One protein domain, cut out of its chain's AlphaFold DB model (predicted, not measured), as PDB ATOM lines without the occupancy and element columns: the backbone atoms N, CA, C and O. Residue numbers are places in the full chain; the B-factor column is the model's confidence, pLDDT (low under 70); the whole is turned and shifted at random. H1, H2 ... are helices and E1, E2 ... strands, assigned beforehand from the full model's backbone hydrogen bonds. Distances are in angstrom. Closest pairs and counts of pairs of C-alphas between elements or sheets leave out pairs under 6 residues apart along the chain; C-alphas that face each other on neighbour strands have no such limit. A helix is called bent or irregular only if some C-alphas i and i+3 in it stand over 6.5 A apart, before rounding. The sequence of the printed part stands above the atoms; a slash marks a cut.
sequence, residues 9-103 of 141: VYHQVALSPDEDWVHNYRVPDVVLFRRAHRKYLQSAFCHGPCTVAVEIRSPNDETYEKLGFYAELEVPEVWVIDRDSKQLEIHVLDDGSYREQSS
ATOM      1  N   VAL A   9      55.127 -78.881  38.782       94.50
ATOM      2  CA  VAL A   9      56.278 -78.613  39.638       94.50
ATOM      3  C   VAL A   9      55.751 -77.837  40.830       94.50
ATOM      4  O   VAL A   9      54.989 -76.886  40.645       94.50
ATOM      5  N   TYR A  10      56.125 -78.263  42.027       95.81
ATOM      6  CA  TYR A  10      55.809 -77.565  43.264       95.81
ATOM      7  C   TYR A  10      57.070 -77.447  44.108       95.81
ATOM      8  O   TYR A  10      57.944 -78.310  44.047       95.81
ATOM      9  N   HIS A  11      57.131 -76.386  44.898       94.81
ATOM     10  CA  HIS A  11      58.161 -76.189  45.906       94.81
ATOM     11  C   HIS A  11      57.583 -76.558  47.267       94.81
ATOM     12  O   HIS A  11      56.415 -76.262  47.520       94.81
ATOM     13  N   GLN A  12      58.400 -77.168  48.125       89.00
ATOM     14  CA  GLN A  12      58.088 -77.367  49.544       89.00
ATOM     15  C   GLN A  12      56.758 -78.100  49.826       89.00
ATOM     16  O   GLN A  12      56.000 -77.726  50.718       89.00
ATOM     17  N   VAL A  13      56.465 -79.164  49.070       96.00
ATOM     18  CA  VAL A  13      55.318 -80.045  49.353       96.00
ATOM     19  C   VAL A  13      55.779 -81.191  50.246       96.00
ATOM     20  O   VAL A  13      56.686 -81.931  49.872       96.00
ATOM     21  N   ALA A  14      55.132 -81.359  51.399       97.62
ATOM     22  CA  ALA A  14      55.374 -82.497  52.279       97.62
ATOM     23  C   ALA A  14      54.950 -83.813  51.607       97.62
ATOM     24  O   ALA A  14      53.846 -83.907  51.070       97.62
ATOM     25  N   LEU A  15      55.818 -84.822  51.651       98.25
ATOM     26  CA  LEU A  15      55.522 -86.205  51.283       98.25
ATOM     27  C   LEU A  15      55.358 -87.023  52.564       98.25
ATOM     28  O   LEU A  15      56.205 -86.917  53.454       98.25
ATOM     29  N   SER A  16      54.300 -87.827  52.658       97.88
ATOM     30  CA  SER A  16      54.019 -88.665  53.831       97.88
ATOM     31  C   SER A  16      53.344 -89.986  53.445       97.88
ATOM     32  O   SER A  16      52.568 -89.997  52.482       97.88
ATOM     33  N   PRO A  17      53.609 -91.092  54.172       96.25
ATOM     34  CA  PRO A  17      52.870 -92.346  54.013       96.25
ATOM     35  C   PRO A  17      51.509 -92.324  54.724       96.25
ATOM     36  O   PRO A  17      50.655 -93.159  54.426       96.25
ATOM     37  N   ASP A  18      51.288 -91.364  55.624       94.88
ATOM     38  CA  ASP A  18      50.150 -91.329  56.538       94.88
ATOM     39  C   ASP A  18      49.210 -90.155  56.231       94.88
ATOM     40  O   ASP A  18      49.636 -89.094  55.771       94.88
ATOM     41  N   GLU A  19      47.916 -90.320  56.521       91.44
ATOM     42  CA  GLU A  19      46.958 -89.206  56.450       91.44
ATOM     43  C   GLU A  19      47.209 -88.166  57.556       91.44
ATOM     44  O   GLU A  19      47.056 -86.964  57.326       91.44
ATOM     45  N   ASP A  20      47.663 -88.619  58.731       94.31
ATOM     46  CA  ASP A  20      48.123 -87.769  59.837       94.31
ATOM     47  C   ASP A  20      49.588 -87.340  59.630       94.31
ATOM     48  O   ASP A  20      50.501 -87.611  60.413       94.31
ATOM     49  N   TRP A  21      49.814 -86.709  58.479       94.06
ATOM     50  CA  TRP A  21      51.130 -86.519  57.873       94.06
ATOM     51  C   TRP A  21      52.121 -85.722  58.727       94.06
ATOM     52  O   TRP A  21      53.331 -85.840  58.537       94.06
ATOM     53  N   VAL A  22      51.639 -84.909  59.671       95.19
ATOM     54  CA  VAL A  22      52.464 -83.983  60.467       95.19
ATOM     55  C   VAL A  22      53.467 -84.692  61.380       95.19
ATOM     56  O   VAL A  22      54.422 -84.065  61.838       95.19
ATOM     57  N   HIS A  23      53.279 -85.989  61.629       94.88
ATOM     58  CA  HIS A  23      54.156 -86.796  62.474       94.88
ATOM     59  C   HIS A  23      55.271 -87.511  61.706       94.88
ATOM     60  O   HIS A  23      56.313 -87.809  62.290       94.88
ATOM     61  N   ASN A  24      55.081 -87.765  60.411       96.38
ATOM     62  CA  ASN A  24      56.052 -88.472  59.588       96.38
ATOM     63  C   ASN A  24      56.019 -87.962  58.145       96.38
ATOM     64  O   ASN A  24      55.278 -88.461  57.296       96.38
ATOM     65  N   TYR A  25      56.825 -86.942  57.867       97.56
ATOM     66  CA  TYR A  25      56.937 -86.373  56.532       97.56
ATOM     67  C   TYR A  25      58.354 -85.913  56.230       97.56
ATOM     68  O   TYR A  25      59.159 -85.653  57.130       97.56
ATOM     69  N   ARG A  26      58.645 -85.761  54.941       97.81
ATOM     70  CA  ARG A  26      59.805 -85.016  54.450       97.81
ATOM     71  C   ARG A  26      59.353 -83.993  53.426       97.81
ATOM     72  O   ARG A  26      58.362 -84.194  52.729       97.81
ATOM     73  N   VAL A  27      60.072 -82.879  53.362       97.25
ATOM     74  CA  VAL A  27      59.810 -81.793  52.417       97.25
ATOM     75  C   VAL A  27      61.017 -81.690  51.488       97.25
ATOM     76  O   VAL A  27      62.048 -81.166  51.915       97.25
ATOM     77  N   PRO A  28      60.922 -82.205  50.251       97.94
ATOM     78  CA  PRO A  28      61.910 -81.927  49.217       97.94
ATOM     79  C   PRO A  28      61.858 -80.452  48.803       97.94
ATOM     80  O   PRO A  28      60.802 -79.811  48.874       97.94
ATOM     81  N   ASP A  29      62.969 -79.928  48.285       97.50
ATOM     82  CA  ASP A  29      63.018 -78.560  47.754       97.50
ATOM     83  C   ASP A  29      62.069 -78.383  46.568       97.50
ATOM     84  O   ASP A  29      61.344 -77.384  46.465       97.50
ATOM     85  N   VAL A  30      62.052 -79.372  45.669       97.31
ATOM     86  CA  VAL A  30      61.147 -79.417  44.518       97.31
ATOM     87  C   VAL A  30      60.574 -80.816  44.357       97.31
ATOM     88  O   VAL A  30      61.277 -81.817  44.459       97.31
ATOM     89  N   VAL A  31      59.288 -80.887  44.024       97.75
ATOM     90  CA  VAL A  31      58.633 -82.126  43.601       97.75
ATOM     91  C   VAL A  31      58.046 -81.975  42.210       97.75
ATOM     92  O   VAL A  31      57.444 -80.952  41.862       97.75
ATOM     93  N   LEU A  32      58.201 -83.024  41.406       96.94
ATOM     94  CA  LEU A  32      57.627 -83.108  40.073       96.94
ATOM     95  C   LEU A  32      56.529 -84.167  40.058       96.94
ATOM     96  O   LEU A  32      56.705 -85.284  40.540       96.94
ATOM     97  N   PHE A  33      55.405 -83.835  39.432       96.06
ATOM     98  CA  PHE A  33      54.293 -84.753  39.221       96.06
ATOM     99  C   PHE A  33      53.956 -84.879  37.742       96.06
ATOM    100  O   PHE A  33      53.466 -83.941  37.103       96.06
ATOM    101  N   ARG A  34      54.097 -86.091  37.211       94.56
ATOM    102  CA  ARG A  34      53.336 -86.524  36.040       94.56
ATOM    103  C   ARG A  34      51.866 -86.663  36.400       94.56
ATOM    104  O   ARG A  34      51.501 -86.867  37.556       94.56
ATOM    105  N   ARG A  35      51.012 -86.663  35.375       91.88
ATOM    106  CA  ARG A  35      49.564 -86.856  35.532       91.88
ATOM    107  C   ARG A  35      49.201 -88.077  36.388       91.88
ATOM    108  O   ARG A  35      48.285 -87.966  37.189       91.88
ATOM    109  N   ALA A  36      49.909 -89.197  36.230       91.00
ATOM    110  CA  ALA A  36      49.620 -90.444  36.940       91.00
ATOM    111  C   ALA A  36      49.829 -90.359  38.466       91.00
ATOM    112  O   ALA A  36      49.080 -90.993  39.204       91.00
ATOM    113  N   HIS A  37      50.778 -89.541  38.935       94.19
ATOM    114  CA  HIS A  37      51.072 -89.369  40.365       94.19
ATOM    115  C   HIS A  37      50.236 -88.266  41.027       94.19
ATOM    116  O   HIS A  37      50.202 -88.165  42.244       94.19
ATOM    117  N   ARG A  38      49.493 -87.455  40.257       93.31
ATOM    118  CA  ARG A  38      48.668 -86.374  40.831       93.31
ATOM    119  C   ARG A  38      47.541 -86.861  41.741       93.31
ATOM    120  O   ARG A  38      47.021 -86.060  42.501       93.31
ATOM    121  N   LYS A  39      47.169 -88.140  41.667       94.81
ATOM    122  CA  LYS A  39      46.183 -88.754  42.570       94.81
ATOM    123  C   LYS A  39      46.640 -88.790  44.037       94.81
ATOM    124  O   LYS A  39      45.788 -88.892  44.905       94.81
ATOM    125  N   TYR A  40      47.948 -88.703  44.289       95.94
ATOM    126  CA  TYR A  40      48.535 -88.664  45.633       95.94
ATOM    127  C   TYR A  40      48.580 -87.242  46.213       95.94
ATOM    128  O   TYR A  40      48.749 -87.062  47.415       95.94
ATOM    129  N   LEU A  41      48.412 -86.217  45.371       95.44
ATOM    130  CA  LEU A  41      48.465 -84.826  45.799       95.44
ATOM    131  C   LEU A  41      47.148 -84.423  46.473       95.44
ATOM    132  O   LEU A  41      46.105 -84.363  45.820       95.44
ATOM    133  N   GLN A  42      47.226 -84.102  47.761       94.50
ATOM    134  CA  GLN A  42      46.139 -83.550  48.563       94.50
ATOM    135  C   GLN A  42      46.216 -82.017  48.598       94.50
ATOM    136  O   GLN A  42      47.103 -81.397  48.007       94.50
ATOM    137  N   SER A  43      45.272 -81.381  49.293       91.25
ATOM    138  CA  SER A  43      45.253 -79.922  49.453       91.25
ATOM    139  C   SER A  43      46.434 -79.382  50.269       91.25
ATOM    140  O   SER A  43      46.880 -78.270  49.996       91.25
ATOM    141  N   ALA A  44      46.929 -80.148  51.250       92.50
ATOM    142  CA  ALA A  44      47.969 -79.713  52.191       92.50
ATOM    143  C   ALA A  44      49.310 -80.461  52.060       92.50
ATOM    144  O   ALA A  44      50.343 -79.922  52.445       92.50
ATOM    145  N   PHE A  45      49.310 -81.683  51.523       96.94
ATOM    146  CA  PHE A  45      50.492 -82.546  51.414       96.94
ATOM    147  C   PHE A  45      50.325 -83.546  50.258       96.94
ATOM    148  O   PHE A  45      49.304 -83.552  49.572       96.94
ATOM    149  N   CYS A  46      51.320 -84.392  50.020       97.50
ATOM    150  CA  CYS A  46      51.228 -85.538  49.124       97.50
ATOM    151  C   CYS A  46      51.232 -86.828  49.946       97.50
ATOM    152  O   CYS A  46      52.196 -87.112  50.659       97.50
ATOM    153  N   HIS A  47      50.161 -87.608  49.821       97.38
ATOM    154  CA  HIS A  47      50.020 -88.910  50.462       97.38
ATOM    155  C   HIS A  47      50.547 -89.993  49.522       97.38
ATOM    156  O   HIS A  47      49.827 -90.428  48.629       97.38
ATOM    157  N   GLY A  48      51.813 -90.380  49.673       95.19
ATOM    158  CA  GLY A  48      52.507 -91.301  48.766       95.19
ATOM    159  C   GLY A  48      53.488 -90.618  47.796       95.19
ATOM    160  O   GLY A  48      53.948 -89.500  48.062       95.19
ATOM    161  N   PRO A  49      53.839 -91.274  46.671       97.50
ATOM    162  CA  PRO A  49      54.962 -90.855  45.840       97.50
ATOM    163  C   PRO A  49      54.672 -89.626  44.977       97.50
ATOM    164  O   PRO A  49      53.635 -89.506  44.312       97.50
ATOM    165  N   CYS A  50      55.680 -88.762  44.865       97.75
ATOM    166  CA  CYS A  50      55.829 -87.879  43.715       97.75
ATOM    167  C   CYS A  50      56.509 -88.620  42.545       97.75
ATOM    168  O   CYS A  50      56.897 -89.777  42.653       97.75
ATOM    169  N   THR A  51      56.628 -87.973  41.379       97.94
ATOM    170  CA  THR A  51      57.350 -88.584  40.242       97.94
ATOM    171  C   THR A  51      58.859 -88.428  40.372       97.94
ATOM    172  O   THR A  51      59.593 -89.329  39.987       97.94
ATOM    173  N   VAL A  52      59.297 -87.267  40.859       98.31
ATOM    174  CA  VAL A  52      60.696 -86.967  41.162       98.31
ATOM    175  C   VAL A  52      60.715 -86.074  42.396       98.31
ATOM    176  O   VAL A  52      60.011 -85.057  42.411       98.31
ATOM    177  N   ALA A  53      61.518 -86.432  43.394       98.50
ATOM    178  CA  ALA A  53      61.908 -85.524  44.470       98.50
ATOM    179  C   ALA A  53      63.264 -84.902  44.122       98.50
ATOM    180  O   ALA A  53      64.154 -85.590  43.631       98.50
ATOM    181  N   VAL A  54      63.427 -83.603  44.338       98.19
ATOM    182  CA  VAL A  54      64.690 -82.899  44.103       98.19
ATOM    183  C   VAL A  54      65.141 -82.275  45.413       98.19
ATOM    184  O   VAL A  54      64.365 -81.573  46.063       98.19
ATOM    185  N   GLU A  55      66.400 -82.511  45.754       98.12
ATOM    186  CA  GLU A  55      67.078 -81.965  46.926       98.12
ATOM    187  C   GLU A  55      68.277 -81.135  46.457       98.12
ATOM    188  O   GLU A  55      69.106 -81.584  45.656       98.12
ATOM    189  N   ILE A  56      68.360 -79.901  46.940       96.00
ATOM    190  CA  ILE A  56      69.492 -79.006  46.745       96.00
ATOM    191  C   ILE A  56      70.399 -79.151  47.957       96.00
ATOM    192  O   ILE A  56      70.248 -78.469  48.970       96.00
ATOM    193  N   ARG A  57      71.378 -80.040  47.823       96.25
ATOM    194  CA  ARG A  57      72.291 -80.382  48.900       96.25
ATOM    195  C   ARG A  57      73.205 -79.213  49.255       96.25
ATOM    196  O   ARG A  57      73.823 -78.573  48.403       96.25
ATOM    197  N   SER A  58      73.349 -79.001  50.547       93.38
ATOM    198  CA  SER A  58      74.246 -78.085  51.222       93.38
ATOM    199  C   SER A  58      75.208 -78.842  52.147       93.38
ATOM    200  O   SER A  58      74.945 -79.988  52.520       93.38
ATOM    201  N   PRO A  59      76.349 -78.242  52.534       89.81
ATOM    202  CA  PRO A  59      77.247 -78.878  53.489       89.81
ATOM    203  C   PRO A  59      76.534 -79.204  54.811       89.81
ATOM    204  O   PRO A  59      75.958 -78.314  55.434       89.81
ATOM    205  N   ASN A  60      76.659 -80.458  55.257       86.19
ATOM    206  CA  ASN A  60      76.107 -80.989  56.511       86.19
ATOM    207  C   ASN A  60      74.570 -81.036  56.605       86.19
ATOM    208  O   ASN A  60      74.050 -81.009  57.718       86.19
ATOM    209  N   ASP A  61      73.843 -81.095  55.485       91.81
ATOM    210  CA  ASP A  61      72.405 -81.387  55.535       91.81
ATOM    211  C   ASP A  61      72.079 -82.887  55.498       91.81
ATOM    212  O   ASP A  61      72.932 -83.743  55.260       91.81
ATOM    213  N   GLU A  62      70.804 -83.181  55.736       94.19
ATOM    214  CA  GLU A  62      70.248 -84.529  55.857       94.19
ATOM    215  C   GLU A  62      69.775 -85.099  54.502       94.19
ATOM    216  O   GLU A  62      68.994 -86.049  54.473       94.19
ATOM    217  N   THR A  63      70.202 -84.536  53.357       96.69
ATOM    218  CA  THR A  63      69.693 -84.920  52.020       96.69
ATOM    219  C   THR A  63      69.722 -86.432  51.796       96.69
ATOM    220  O   THR A  63      68.724 -87.028  51.392       96.69
ATOM    221  N   TYR A  64      70.854 -87.072  52.099       97.25
ATOM    222  CA  TYR A  64      71.024 -88.509  51.879       97.25
ATOM    223  C   TYR A  64      70.282 -89.371  52.909       97.25
ATOM    224  O   TYR A  64      69.902 -90.498  52.599       97.25
ATOM    225  N   GLU A  65      70.011 -88.848  54.106       97.12
ATOM    226  CA  GLU A  65      69.260 -89.562  55.148       97.12
ATOM    227  C   GLU A  65      67.781 -89.728  54.766       97.12
ATOM    228  O   GLU A  65      67.121 -90.679  55.183       97.12
ATOM    229  N   LYS A  66      67.262 -88.841  53.906       97.50
ATOM    230  CA  LYS A  66      65.887 -88.904  53.389       97.50
ATOM    231  C   LYS A  66      65.679 -89.994  52.332       97.50
ATOM    232  O   LYS A  66      64.532 -90.338  52.054       97.50
ATOM    233  N   LEU A  67      66.742 -90.548  51.740       98.25
ATOM    234  CA  LEU A  67      66.620 -91.523  50.649       98.25
ATOM    235  C   LEU A  67      65.844 -92.778  51.069       98.25
ATOM    236  O   LEU A  67      65.003 -93.241  50.309       98.25
ATOM    237  N   GLY A  68      66.050 -93.294  52.284       98.12
ATOM    238  CA  GLY A  68      65.269 -94.437  52.783       98.12
ATOM    239  C   GLY A  68      63.769 -94.132  52.842       98.12
ATOM    240  O   GLY A  68      62.958 -94.894  52.325       98.12
ATOM    241  N   PHE A  69      63.409 -92.955  53.359       98.38
ATOM    242  CA  PHE A  69      62.020 -92.496  53.425       98.38
ATOM    243  C   PHE A  69      61.386 -92.351  52.031       98.38
ATOM    244  O   PHE A  69      60.248 -92.758  51.810       98.38
ATOM    245  N   TYR A  70      62.115 -91.795  51.059       98.56
ATOM    246  CA  TYR A  70      61.612 -91.685  49.686       98.56
ATOM    247  C   TYR A  70      61.455 -93.047  49.000       98.56
ATOM    248  O   TYR A  70      60.510 -93.225  48.230       98.56
ATOM    249  N   ALA A  71      62.323 -94.012  49.316       98.50
ATOM    250  CA  ALA A  71      62.217 -95.374  48.808       98.50
ATOM    251  C   ALA A  71      60.992 -96.105  49.381       98.50
ATOM    252  O   ALA A  71      60.266 -96.740  48.621       98.50
ATOM    253  N   GLU A  72      60.707 -95.948  50.679       97.81
ATOM    254  CA  GLU A  72      59.497 -96.486  51.327       97.81
ATOM    255  C   GLU A  72      58.204 -95.939  50.705       97.81
ATOM    256  O   GLU A  72      57.209 -96.655  50.605       97.81
ATOM    257  N   LEU A  73      58.218 -94.683  50.243       97.94
ATOM    258  CA  LEU A  73      57.104 -94.074  49.510       97.94
ATOM    259  C   LEU A  73      57.025 -94.483  48.036       97.94
ATOM    260  O   LEU A  73      56.108 -94.036  47.349       97.94
ATOM    261  N   GLU A  74      57.969 -95.282  47.540       98.12
ATOM    262  CA  GLU A  74      58.107 -95.663  46.133       98.12
ATOM    263  C   GLU A  74      58.329 -94.471  45.183       98.12
ATOM    264  O   GLU A  74      57.868 -94.469  44.037       98.12
ATOM    265  N   VAL A  75      59.039 -93.423  45.627       98.44
ATOM    266  CA  VAL A  75      59.398 -92.300  44.745       98.44
ATOM    267  C   VAL A  75      60.362 -92.814  43.661       98.44
ATOM    268  O   VAL A  75      61.467 -93.244  43.993       98.44
ATOM    269  N   PRO A  76      60.017 -92.764  42.358       98.31
ATOM    270  CA  PRO A  76      60.806 -93.455  41.332       98.31
ATOM    271  C   PRO A  76      62.221 -92.901  41.139       98.31
ATOM    272  O   PRO A  76      63.147 -93.648  40.821       98.31
ATOM    273  N   GLU A  77      62.387 -91.588  41.302       98.38
ATOM    274  CA  GLU A  77      63.670 -90.907  41.147       98.38
ATOM    275  C   GLU A  77      63.848 -89.808  42.201       98.38
ATOM    276  O   GLU A  77      62.930 -89.022  42.459       98.38
ATOM    277  N   VAL A  78      65.059 -89.697  42.742       98.69
ATOM    278  CA  VAL A  78      65.502 -88.559  43.554       98.69
ATOM    279  C   VAL A  78      66.673 -87.889  42.848       98.69
ATOM    280  O   VAL A  78      67.650 -88.543  42.489       98.69
ATOM    281  N   TRP A  79      66.583 -86.585  42.608       98.44
ATOM    282  CA  TRP A  79      67.694 -85.807  42.066       98.44
ATOM    283  C   TRP A  79      68.365 -85.052  43.202       98.44
ATOM    284  O   TRP A  79      67.724 -84.234  43.860       98.44
ATOM    285  N   VAL A  80      69.654 -85.299  43.408       97.88
ATOM    286  CA  VAL A  80      70.462 -84.555  44.376       97.88
ATOM    287  C   VAL A  80      71.370 -83.616  43.598       97.88
ATOM    288  O   VAL A  80      72.109 -84.042  42.710       97.88
ATOM    289  N   ILE A  81      71.277 -82.322  43.895       95.50
ATOM    290  CA  ILE A  81      72.095 -81.288  43.263       95.50
ATOM    291  C   ILE A  81      72.902 -80.602  44.350       95.50
ATOM    292  O   ILE A  81      72.352 -79.860  45.161       95.50
ATOM    293  N   ASP A  82      74.214 -80.805  44.343       93.56
ATOM    294  CA  ASP A  82      75.104 -80.087  45.242       93.56
ATOM    295  C   ASP A  82      75.114 -78.597  44.881       93.56
ATOM    296  O   ASP A  82      75.443 -78.194  43.759       93.56
ATOM    297  N   ARG A  83      74.715 -77.758  45.835       91.19
ATOM    298  CA  ARG A  83      74.537 -76.321  45.631       91.19
ATOM    299  C   ARG A  83      75.822 -75.634  45.194       91.19
ATOM    300  O   ARG A  83      75.752 -74.722  44.370       91.19
ATOM    301  N   ASP A  84      76.968 -76.044  45.722       88.19
ATOM    302  CA  ASP A  84      78.214 -75.297  45.567       88.19
ATOM    303  C   ASP A  84      78.977 -75.770  44.322       88.19
ATOM    304  O   ASP A  84      79.430 -74.955  43.520       88.19
ATOM    305  N   SER A  85      79.052 -77.084  44.098       88.94
ATOM    306  CA  SER A  85      79.761 -77.688  42.958       88.94
ATOM    307  C   SER A  85      78.898 -77.905  41.712       88.94
ATOM    308  O   SER A  85      79.438 -78.196  40.641       88.94
ATOM    309  N   LYS A  86      77.568 -77.794  41.844       89.12
ATOM    310  CA  LYS A  86      76.567 -78.178  40.829       89.12
ATOM    311  C   LYS A  86      76.622 -79.654  40.435       89.12
ATOM    312  O   LYS A  86      76.048 -80.018  39.406       89.12
ATOM    313  N   GLN A  87      77.295 -80.498  41.220       92.81
ATOM    314  CA  GLN A  87      77.286 -81.938  41.004       92.81
ATOM    315  C   GLN A  87      75.840 -82.434  41.038       92.81
ATOM    316  O   GLN A  87      75.110 -82.174  41.989       92.81
ATOM    317  N   LEU A  88      75.430 -83.092  39.955       96.19
ATOM    318  CA  LEU A  88      74.109 -83.690  39.814       96.19
ATOM    319  C   LEU A  88      74.238 -85.204  39.939       96.19
ATOM    320  O   LEU A  88      74.998 -85.812  39.183       96.19
ATOM    321  N   GLU A  89      73.400 -85.776  40.791       97.62
ATOM    322  CA  GLU A  89      73.168 -87.209  40.939       97.62
ATOM    323  C   GLU A  89      71.689 -87.506  40.652       97.62
ATOM    324  O   GLU A  89      70.799 -86.775  41.096       97.62
ATOM    325  N   ILE A  90      71.415 -88.584  39.911       98.50
ATOM    326  CA  ILE A  90      70.065 -89.153  39.793       98.50
ATOM    327  C   ILE A  90      70.084 -90.506  40.488       98.50
ATOM    328  O   ILE A  90      70.751 -91.431  40.032       98.50
ATOM    329  N   HIS A  91      69.319 -90.617  41.561       98.62
ATOM    330  CA  HIS A  91      69.090 -91.840  42.314       98.62
ATOM    331  C   HIS A  91      67.799 -92.480  41.809       98.62
ATOM    332  O   HIS A  91      66.731 -91.880  41.910       98.62
ATOM    333  N   VAL A  92      67.891 -93.672  41.220       98.50
ATOM    334  CA  VAL A  92      66.748 -94.409  40.653       98.50
ATOM    335  C   VAL A  92      66.361 -95.533  41.602       98.50
ATOM    336  O   VAL A  92      67.238 -96.266  42.061       98.50
ATOM    337  N   LEU A  93      65.069 -95.644  41.915       98.56
ATOM    338  CA  LEU A  93      64.560 -96.694  42.792       98.56
ATOM    339  C   LEU A  93      64.692 -98.062  42.107       98.56
ATOM    340  O   LEU A  93      64.224 -98.249  40.984       98.56
ATOM    341  N   ASP A  94      65.325 -99.002  42.797       97.50
ATOM    342  CA  ASP A  94      65.626-100.358  42.352       97.50
ATOM    343  C   ASP A  94      65.497-101.306  43.557       97.50
ATOM    344  O   ASP A  94      66.234-101.192  44.538       97.50
ATOM    345  N   ASP A  95      64.501-102.193  43.515       95.31
ATOM    346  CA  ASP A  95      64.204-103.181  44.567       95.31
ATOM    347  C   ASP A  95      64.170-102.601  46.003       95.31
ATOM    348  O   ASP A  95      64.827-103.084  46.923       95.31
ATOM    349  N   GLY A  96      63.429-101.502  46.193       96.50
ATOM    350  CA  GLY A  96      63.238-100.866  47.506       96.50
ATOM    351  C   GLY A  96      64.416-100.019  48.003       96.50
ATOM    352  O   GLY A  96      64.378 -99.520  49.125       96.50
ATOM    353  N   SER A  97      65.451 -99.821  47.184       97.56
ATOM    354  CA  SER A  97      66.589 -98.953  47.502       97.56
ATOM    355  C   SER A  97      67.004 -98.107  46.301       97.56
ATOM    356  O   SER A  97      66.630 -98.390  45.169       97.56
ATOM    357  N   TYR A  98      67.758 -97.034  46.525       98.56
ATOM    358  CA  TYR A  98      68.226 -96.198  45.423       98.56
ATOM    359  C   TYR A  98      69.585 -96.640  44.897       98.56
ATOM    360  O   TYR A  98      70.524 -96.877  45.658       98.56
ATOM    361  N   ARG A  99      69.709 -96.639  43.569       98.06
ATOM    362  CA  ARG A  99      70.981 -96.749  42.861       98.06
ATOM    363  C   ARG A  99      71.273 -95.453  42.118       98.06
ATOM    364  O   ARG A  99      70.454 -94.988  41.325       98.06
ATOM    365  N   GLU A 100      72.467 -94.906  42.319       98.06
ATOM    366  CA  GLU A 100      72.932 -93.763  41.535       98.06
ATOM    367  C   GLU A 100      73.118 -94.167  40.060       98.06
ATOM    368  O   GLU A 100      73.739 -95.184  39.725       98.06
ATOM    369  N   GLN A 101      72.552 -93.374  39.156       97.75
ATOM    370  CA  GLN A 101      72.687 -93.558  37.720       97.75
ATOM    371  C   GLN A 101      74.085 -93.132  37.258       97.75
ATOM    372  O   GLN A 101      74.539 -92.024  37.526       97.75
ATOM    373  N   SER A 102      74.745 -93.974  36.461       96.31
ATOM    374  CA  SER A 102      75.955 -93.571  35.742       96.31
ATOM    375  C   SER A 102      75.608 -92.720  34.521       96.31
ATOM    376  O   SER A 102      74.695 -93.050  33.761       96.31
ATOM    377  N   SER A 103      76.371 -91.652  34.300       96.44
ATOM    378  CA  SER A 103      76.250 -90.863  33.072       96.44
ATOM    379  C   SER A 103      76.713 -91.645  31.838       96.44
ATOM    380  O   SER A 103      77.518 -92.576  31.923       96.44
TER     381      SER A 103
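What this domain is: This is residues 9 to 103 of the 141 residues of the protein "Uma2 domain-containing protein" of Planctomycetaceae bacterium (UniProt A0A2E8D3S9). What shape do these atoms make? A strongly twisted sheet of six strands forms a wall, and one helix, H2, packs on one of its faces, running along the strands over E4 and E5. Toward the E1 and E2 end of the sheet, the unnamed stretch of residues 12 to 29, the short helix H1 and the long link after H1 make the other end of the domain. What is it built of? The printed part has 95 residues, with six named strands and two named helices in the order E1 E2 H1 E3 H2 E4 E5 E6; the sheet, mixed, runs E1 E2 E3 E4 E5 E6. The class is mixed, helices and strands, with 46 residues, under half, in named elements; the whole is compact, with a radius of gyration of the C-alphas of 12.7 A and spans of 36 by 26 by 22 A.

How they stand to each other: Which strands run parallel? E3, residues 52 to 57, and E4, residues 77 to 82, are parallel neighbours at 18 degrees, with N 55 and O 79 within hydrogen-bond range at 2.9 A. With H2, residues 63 to 72, they form a strand-helix-strand unit, two parallel neighbours with a helix between, and its crossover is right-handed. What lies on either side of that pair? E4, E5, residues 88 to 94, and E6, residues 97 to 100, form a meander, each strand the antiparallel neighbour of the one before, with N 78 and O 91 at 2.9 A and N 94 and O 97 at 2.8 A. E2, residues 30 to 33, is antiparallel to E3, with N 54 and O 30 at 2.8 A. E1, residues 9 to 11, and E2 form a hairpin, with N 31 and O 10 at 2.9 A. Where do the helices stand? H2 is on one face of the sheet at a height of 8.1 A, giving two layers, a helix over a sheet; its closest C-alphas to E6 are those of Ala 71 and Ser 97, 5.8 A apart. H1, residues 35 to 40, is only just not on the sheet, with 4 pairs of C-alphas within 10 A, and is apart from H2. O i to N i+4 pairs are within range in 0 of 2 in H1 and 3 of 6 in H2, and O i to N i+3 pairs in 2 of 3 and 6 of 7.

Where its parts are: Where do the first and last elements lie? E1 begins at C-alpha 9, (56.278, -78.613, 39.638), and E6 ends at C-alpha 100, (72.932, -93.763, 41.535). How long are the longer elements? From first to last C-alpha, E5 measures 18.9 A, E4 16.3 A, and E3 and H2 15.4 A each. Are the helices even? Both are irregular, but only just: C-alphas 36 and 39 in H1 are 6.8 A apart, and C-alphas 65 and 68 in H2 are 6.7 A apart.

The domain as a whole: How far does it reach? The two C-alphas farthest apart, those of Asp 20 and Ser 103, are 38.9 A apart. Which links are long? Those from E1 to E2, with 18 residues, and from H1 to E3, with 11, are long; residues 15 to 16 of the first pair, parallel, with residues 46 to 47 of the second. Is anything missing or uncertain? The printed part has no cut, its mean pLDDT is 95.9, and no printed residue is under 70.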